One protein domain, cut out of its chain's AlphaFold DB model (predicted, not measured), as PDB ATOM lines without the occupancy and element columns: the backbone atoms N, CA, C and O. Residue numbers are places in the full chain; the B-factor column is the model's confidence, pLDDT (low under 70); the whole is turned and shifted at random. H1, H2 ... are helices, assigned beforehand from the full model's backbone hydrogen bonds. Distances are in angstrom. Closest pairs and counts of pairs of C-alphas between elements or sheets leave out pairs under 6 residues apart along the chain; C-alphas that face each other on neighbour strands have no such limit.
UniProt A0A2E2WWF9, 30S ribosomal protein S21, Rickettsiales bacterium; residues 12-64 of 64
ATOM      1  N   GLU A  12       2.838 -13.488 -15.697       82.56
ATOM      2  CA  GLU A  12       1.815 -13.624 -14.653       82.56
ATOM      3  C   GLU A  12       1.375 -12.279 -14.057       82.56
ATOM      4  O   GLU A  12       0.189 -12.054 -13.784       82.56
ATOM      5  N   MET A  13       2.312 -11.341 -13.890       84.56
ATOM      6  CA  MET A  13       2.002 -10.002 -13.389       84.56
ATOM      7  C   MET A  13       1.168  -9.219 -14.401       84.56
ATOM      8  O   MET A  13       0.252  -8.489 -14.004       84.56
ATOM      9  N   ALA A  14       1.439  -9.397 -15.693       84.81
ATOM     10  CA  ALA A  14       0.665  -8.780 -16.761       84.81
ATOM     11  C   ALA A  14      -0.780  -9.299 -16.772       84.81
ATOM     12  O   ALA A  14      -1.715  -8.496 -16.760       84.81
ATOM     13  N   ILE A  15      -0.978 -10.618 -16.662       86.44
ATOM     14  CA  ILE A  15      -2.313 -11.241 -16.574       86.44
ATOM     15  C   ILE A  15      -3.072 -10.737 -15.339       86.44
ATOM     16  O   ILE A  15      -4.246 -10.356 -15.419       86.44
ATOM     17  N   ARG A  16      -2.408 -10.670 -14.179       87.38
ATOM     18  CA  ARG A  16      -3.022 -10.163 -12.943       87.38
ATOM     19  C   ARG A  16      -3.427  -8.695 -13.071       87.38
ATOM     20  O   ARG A  16      -4.496  -8.302 -12.598       87.38
ATOM     21  N   SER A  17      -2.585  -7.889 -13.707       87.69
ATOM     22  CA  SER A  17      -2.843  -6.468 -13.944       87.69
ATOM     23  C   SER A  17      -3.993  -6.272 -14.928       87.69
ATOM     24  O   SER A  17      -4.861  -5.434 -14.678       87.69
ATOM     25  N   LEU A  18      -4.078  -7.112 -15.966       86.94
ATOM     26  CA  LEU A  18      -5.184  -7.128 -16.925       86.94
ATOM     27  C   LEU A  18      -6.502  -7.408 -16.222       86.94
ATOM     28  O   LEU A  18      -7.462  -6.655 -16.360       86.94
ATOM     29  N   ARG A  19      -6.524  -8.447 -15.382       87.50
ATOM     30  CA  ARG A  19      -7.709  -8.821 -14.610       87.50
ATOM     31  C   ARG A  19      -8.149  -7.708 -13.660       87.50
ATOM     32  O   ARG A  19      -9.341  -7.417 -13.575       87.50
ATOM     33  N   LYS A  20      -7.210  -7.049 -12.971       88.50
ATOM     34  CA  LYS A  20      -7.516  -5.893 -12.109       88.50
ATOM     35  C   LYS A  20      -8.062  -4.709 -12.912       88.50
ATOM     36  O   LYS A  20      -9.002  -4.059 -12.459       88.50
ATOM     37  N   LYS A  21      -7.502  -4.436 -14.093       87.88
ATOM     38  CA  LYS A  21      -7.958  -3.367 -14.991       87.88
ATOM     39  C   LYS A  21      -9.376  -3.649 -15.500       87.88
ATOM     40  O   LYS A  21     -10.244  -2.799 -15.338       87.88
ATOM     41  N   ALA A  22      -9.651  -4.884 -15.923       87.56
ATOM     42  CA  ALA A  22     -10.980  -5.347 -16.328       87.56
ATOM     43  C   ALA A  22     -12.030  -5.190 -15.214       87.56
ATOM     44  O   ALA A  22     -13.161  -4.764 -15.449       87.56
ATOM     45  N   GLN A  23     -11.653  -5.520 -13.974       86.62
ATOM     46  CA  GLN A  23     -12.519  -5.352 -12.806       86.62
ATOM     47  C   GLN A  23     -12.767  -3.877 -12.473       86.62
ATOM     48  O   GLN A  23     -13.889  -3.518 -12.115       86.62
ATOM     49  N   ARG A  24     -11.746  -3.019 -12.600       85.19
ATOM     50  CA  ARG A  24     -11.851  -1.574 -12.351       85.19
ATOM     51  C   ARG A  24     -12.740  -0.880 -13.378       85.19
ATOM     52  O   ARG A  24     -13.537  -0.029 -12.995       85.19
ATOM     53  N   GLU A  25     -12.627  -1.272 -14.642       84.94
ATOM     54  CA  GLU A  25     -13.483  -0.788 -15.731       84.94
ATOM     55  C   GLU A  25     -14.934  -1.280 -15.586       84.94
ATOM     56  O   GLU A  25     -15.836  -0.727 -16.201       84.94
ATOM     57  N   GLY A  26     -15.192  -2.286 -14.741       84.94
ATOM     58  CA  GLY A  26     -16.550  -2.736 -14.434       84.94
ATOM     59  C   GLY A  26     -17.236  -3.472 -15.586       84.94
ATOM     60  O   GLY A  26     -18.439  -3.710 -15.506       84.94
ATOM     61  N   LEU A  27     -16.484  -3.891 -16.611       84.12
ATOM     62  CA  LEU A  27     -16.996  -4.482 -17.853       84.12
ATOM     63  C   LEU A  27     -17.968  -5.642 -17.617       84.12
ATOM     64  O   LEU A  27     -19.020  -5.713 -18.244       84.12
ATOM     65  N   ILE A  28     -17.662  -6.527 -16.666       84.25
ATOM     66  CA  ILE A  28     -18.528  -7.667 -16.327       84.25
ATOM     67  C   ILE A  28     -19.845  -7.190 -15.697       84.25
ATOM     68  O   ILE A  28     -20.912  -7.725 -15.991       84.25
ATOM     69  N   LYS A  29     -19.786  -6.174 -14.829       86.19
ATOM     70  CA  LYS A  29     -20.966  -5.611 -14.164       86.19
ATOM     71  C   LYS A  29     -21.861  -4.884 -15.170       86.19
ATOM     72  O   LYS A  29     -23.080  -5.022 -15.107       86.19
ATOM     73  N   ASP A  30     -21.259  -4.139 -16.088       86.88
ATOM     74  CA  ASP A  30     -21.987  -3.405 -17.119       86.88
ATOM     75  C   ASP A  30     -22.556  -4.336 -18.189       86.88
ATOM     76  O   ASP A  30     -23.699  -4.144 -18.595       86.88
ATOM     77  N   SER A  31     -21.822  -5.384 -18.568       88.12
ATOM     78  CA  SER A  31     -22.316  -6.438 -19.458       88.12
ATOM     79  C   SER A  31     -23.570  -7.098 -18.883       88.12
ATOM     80  O   SER A  31     -24.613  -7.077 -19.530       88.12
ATOM     81  N   ARG A  32     -23.533  -7.546 -17.617       87.94
ATOM     82  CA  ARG A  32     -24.709  -8.113 -16.928       87.94
ATOM     83  C   ARG A  32     -25.882  -7.137 -16.856       87.94
ATOM     84  O   ARG A  32     -27.025  -7.539 -17.028       87.94
ATOM     85  N   ARG A  33     -25.616  -5.850 -16.619       87.12
ATOM     86  CA  ARG A  33     -26.668  -4.826 -16.549       87.12
ATOM     87  C   ARG A  33     -27.358  -4.607 -17.899       87.12
ATOM     88  O   ARG A  33     -28.546  -4.324 -17.919       87.12
ATOM     89  N   ARG A  34     -26.618  -4.724 -19.002       88.62
ATOM     90  CA  ARG A  34     -27.124  -4.494 -20.364       88.62
ATOM     91  C   ARG A  34     -27.804  -5.719 -20.986       88.62
ATOM     92  O   ARG A  34     -28.254  -5.620 -22.119       88.62
ATOM     93  N   GLN A  35     -27.891  -6.849 -20.277       90.94
ATOM     94  CA  GLN A  35     -28.561  -8.055 -20.787       90.94
ATOM     95  C   GLN A  35     -30.078  -7.888 -20.936       90.94
ATOM     96  O   GLN A  35     -30.687  -8.586 -21.740       90.94
ATOM     97  N   ALA A  36     -30.685  -6.972 -20.180       89.62
ATOM     98  CA  ALA A  36     -32.106  -6.666 -20.249       89.62
ATOM     99  C   ALA A  36     -32.321  -5.150 -20.333       89.62
ATOM    100  O   ALA A  36     -31.468  -4.362 -19.917       89.62
ATOM    101  N   TYR A  37     -33.474  -4.743 -20.864       92.50
ATOM    102  CA  TYR A  37     -33.873  -3.341 -20.880       92.50
ATOM    103  C   TYR A  37     -34.090  -2.827 -19.447       92.50
ATOM    104  O   TYR A  37     -34.921  -3.351 -18.709       92.50
ATOM    105  N   GLU A  38     -33.352  -1.784 -19.067       90.94
ATOM    106  CA  GLU A  38     -33.556  -1.032 -17.823       90.94
ATOM    107  C   GLU A  38     -34.339   0.241 -18.166       90.94
ATOM    108  O   GLU A  38     -33.907   1.046 -18.995       90.94
ATOM    109  N   LYS A  39     -35.494   0.456 -17.527       96.00
ATOM    110  CA  LYS A  39     -36.282   1.669 -17.767       96.00
ATOM    111  C   LYS A  39     -35.477   2.910 -17.333       96.00
ATOM    112  O   LYS A  39     -34.889   2.893 -16.247       96.00
ATOM    113  N   PRO A  40     -35.531   4.050 -18.055       94.12
ATOM    114  CA  PRO A  40     -34.747   5.247 -17.714       94.12
ATOM    115  C   PRO A  40     -34.960   5.759 -16.280       94.12
ATOM    116  O   PRO A  40     -34.051   6.283 -15.633       94.12
ATOM    117  N   SER A  41     -36.174   5.604 -15.744       93.94
ATOM    118  CA  SER A  41     -36.494   5.954 -14.356       93.94
ATOM    119  C   SER A  41     -35.782   5.066 -13.335       93.94
ATOM    120  O   SER A  41     -35.386   5.538 -12.268       93.94
ATOM    121  N   GLU A  42     -35.631   3.781 -13.639       93.62
ATOM    122  CA  GLU A  42     -34.961   2.808 -12.777       93.62
ATOM    123  C   GLU A  42     -33.452   3.001 -12.826       93.62
ATOM    124  O   GLU A  42     -32.811   3.055 -11.774       93.62
ATOM    125  N   GLU A  43     -32.917   3.286 -14.014       91.88
ATOM    126  CA  GLU A  43     -31.513   3.635 -14.188       91.88
ATOM    127  C   GLU A  43     -31.127   4.853 -13.327       91.88
ATOM    128  O   GLU A  43     -30.134   4.819 -12.590       91.88
ATOM    129  N   LYS A  44     -31.941   5.922 -13.348       93.94
ATOM    130  CA  LYS A  44     -31.732   7.114 -12.502       93.94
ATOM    131  C   LYS A  44     -31.717   6.757 -11.011       93.94
ATOM    132  O   LYS A  44     -30.818   7.188 -10.279       93.94
ATOM    133  N   LYS A  45     -32.676   5.943 -10.549       95.00
ATOM    134  CA  LYS A  45     -32.749   5.483  -9.149       95.00
ATOM    135  C   LYS A  45     -31.512   4.661  -8.768       95.00
ATOM    136  O   LYS A  45     -30.931   4.888  -7.705       95.00
ATOM    137  N   ARG A  46     -31.073   3.748  -9.636       92.88
ATOM    138  CA  ARG A  46     -29.886   2.911  -9.429       92.88
ATOM    139  C   ARG A  46     -28.608   3.743  -9.369       92.88
ATOM    140  O   ARG A  46     -27.845   3.586  -8.417       92.88
ATOM    141  N   ARG A  47     -28.393   4.670 -10.312       91.62
ATOM    142  CA  ARG A  47     -27.227   5.581 -10.315       91.62
ATOM    143  C   ARG A  47     -27.138   6.380  -9.012       91.62
ATOM    144  O   ARG A  47     -26.060   6.475  -8.421       91.62
ATOM    145  N   LYS A  48     -28.269   6.890  -8.505       95.19
ATOM    146  CA  LYS A  48     -28.325   7.591  -7.209       95.19
ATOM    147  C   LYS A  48     -27.913   6.676  -6.049       95.19
ATOM    148  O   LYS A  48     -27.060   7.063  -5.250       95.19
ATOM    149  N   LYS A  49     -28.459   5.455  -5.979       94.69
ATOM    150  CA  LYS A  49     -28.101   4.457  -4.951       94.69
ATOM    151  C   LYS A  49     -26.615   4.075  -5.003       94.69
ATOM    152  O   LYS A  49     -25.953   4.063  -3.967       94.69
ATOM    153  N   GLU A  50     -26.070   3.818  -6.193       91.88
ATOM    154  CA  GLU A  50     -24.656   3.459  -6.381       91.88
ATOM    155  C   GLU A  50     -23.706   4.586  -5.954       91.88
ATOM    156  O   GLU A  50     -22.702   4.318  -5.294       91.88
ATOM    157  N   ASN A  51     -24.034   5.846  -6.257       93.38
ATOM    158  CA  ASN A  51     -23.237   6.995  -5.822       93.38
ATOM    159  C   ASN A  51     -23.217   7.142  -4.295       93.38
ATOM    160  O   ASN A  51     -22.154   7.375  -3.717       93.38
ATOM    161  N   ILE A  52     -24.362   6.960  -3.628       95.00
ATOM    162  CA  ILE A  52     -24.440   6.986  -2.159       95.00
ATOM    163  C   ILE A  52     -23.590   5.857  -1.563       95.00
ATOM    164  O   ILE A  52     -22.789   6.101  -0.661       95.00
ATOM    165  N   ALA A  53     -23.711   4.635  -2.089       90.81
ATOM    166  CA  ALA A  53     -22.925   3.490  -1.632       90.81
ATOM    167  C   ALA A  53     -21.414   3.705  -1.833       90.81
ATOM    168  O   ALA A  53     -20.629   3.420  -0.927       90.81
ATOM    169  N   ARG A  54     -21.002   4.264  -2.983       89.62
ATOM    170  CA  ARG A  54     -19.601   4.603  -3.273       89.62
ATOM    171  C   ARG A  54     -19.060   5.626  -2.275       89.62
ATOM    172  O   ARG A  54     -18.004   5.388  -1.699       89.62
ATOM    173  N   ARG A  55     -19.803   6.707  -2.009       92.00
ATOM    174  CA  ARG A  55     -19.424   7.734  -1.019       92.00
ATOM    175  C   ARG A  55     -19.309   7.163   0.395       92.00
ATOM    176  O   ARG A  55     -18.346   7.453   1.091       92.00
ATOM    177  N   ARG A  56     -20.246   6.300   0.809       91.88
ATOM    178  CA  ARG A  56     -20.180   5.613   2.114       91.88
ATOM    179  C   ARG A  56     -18.968   4.688   2.225       91.88
ATOM    180  O   ARG A  56     -18.372   4.587   3.291       91.88
ATOM    181  N   LYS A  57     -18.609   3.988   1.144       89.19
ATOM    182  CA  LYS A  57     -17.419   3.130   1.123       89.19
ATOM    183  C   LYS A  57     -16.127   3.950   1.190       89.19
ATOM    184  O   LYS A  57     -15.250   3.556   1.942       89.19
ATOM    185  N   ALA A  58     -16.046   5.065   0.461       89.44
ATOM    186  CA  ALA A  58     -14.897   5.972   0.506       89.44
ATOM    187  C   ALA A  58     -14.682   6.527   1.920       89.44
ATOM    188  O   ALA A  58     -13.617   6.330   2.486       89.44
ATOM    189  N   ARG A  59     -15.742   7.058   2.544       90.56
ATOM    190  CA  ARG A  59     -15.682   7.577   3.917       90.56
ATOM    191  C   ARG A  59     -15.196   6.537   4.929       90.56
ATOM    192  O   ARG A  59     -14.407   6.859   5.800       90.56
ATOM    193  N   ARG A  60     -15.636   5.278   4.813       86.25
ATOM    194  CA  ARG A  60     -15.140   4.197   5.687       86.25
ATOM    195  C   ARG A  60     -13.652   3.910   5.505       86.25
ATOM    196  O   ARG A  60     -13.060   3.421   6.445       86.25
ATOM    197  N   GLY A  61     -13.085   4.153   4.326       79.12
ATOM    198  CA  GLY A  61     -11.652   3.990   4.081       79.12
ATOM    199  C   GLY A  61     -10.807   5.187   4.522       79.12
ATOM    200  O   GLY A  61      -9.613   5.017   4.673       79.12
ATOM    201  N   GLU A  62     -11.410   6.362   4.724       72.25
ATOM    202  CA  GLU A  62     -10.737   7.565   5.256       72.25
ATOM    203  C   GLU A  62     -10.639   7.562   6.789       72.25
ATOM    204  O   GLU A  62      -9.887   8.338   7.365       72.25
ATOM    205  N   LEU A  63     -11.431   6.718   7.453       62.69
ATOM    206  CA  LEU A  63     -11.474   6.578   8.911       62.69
ATOM    207  C   LEU A  63     -10.427   5.590   9.466       62.69
ATOM    208  O   LEU A  63     -10.423   5.360  10.673       62.69
ATOM    209  N   PHE A  64      -9.571   5.015   8.611       52.62
ATOM    210  CA  PHE A  64      -8.482   4.100   8.974       52.62
ATOM    211  C   PHE A  64      -7.162   4.540   8.346       52.62
ATOM    212  O   PHE A  64      -7.195   4.951   7.164       52.62
TER     213      PHE A  64
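Overview. This is residues 12 to 64 of the 64 residues of the protein "30S ribosomal protein S21" of Rickettsiales bacterium (UniProt A0A2E2WWF9). What shape do these coordinates draw? It is an open, flat V with no packed core: from the first printed residue H1 and then H2 follow each other roughly end to end as one arm, the stretch 34 to 39 turns the corner, and the long helix H3 runs back as the other arm. No helix touches another, and the space between the two arms is empty. What is it made of, and how large is it? The printed part has 53 residues with three named helices in the order H1, H2, H3 and no named strand, and its class is all helix. It is only just loose, close to extended, with a radius of gyration of the C-alphas of 14.9 A and spans of 42 by 35 by 9 A.

Arrangement. How does H1, residues 12 to 25, stand to H2, residues 27 to 33? They are close but not clearly touching, with 1 pair of C-alphas within 8 A, those of Ala 22 and Ile 28, 7.9 A apart. They run the same way at a steep tilt of 35.5 degrees, only just past shallow, and their centres are 16.2 A apart. Where does H3, residues 40 to 62, stand? It is apart from H1 and apart from H2. What do the backbones of the helices show? In H1, H2 and H3 every O i to N i+4 pair is within hydrogen-bond range.

Along the chain. Where does the first helix lie? H1 begins at C-alpha 12, at (1.815, -13.624, -14.653), and measures 20.0 A from there to C-alpha 25. What follows it? After Gly 26, H2 runs from Leu 27 to Arg 33, with its last C-alpha at (-26.668, -4.826, -16.549). Where is the longest helix? H3 has 23 residues and runs 33.3 A from C-alpha 40 at (-34.747, 5.247, -17.714) to C-alpha 62 at (-10.737, 7.565, 5.256).

Size, cuts and confidence. How far does it reach? The two C-alphas farthest apart are those of Glu 12 and Ser 41, at 43.0 A, and the first and last printed C-alphas, of Glu 12 and Phe 64, are 31.3 A apart. Is the printed part whole, and how long are its links? It has no cut and ends at residue 64, the chain's last residue. The link from H1 to H2 is tight, with 1 residue, and that from H2 to H3 is short, with 6. Where is the model less sure? The mean pLDDT of the printed part is 87.7, and residues 63 to 64 are under 70.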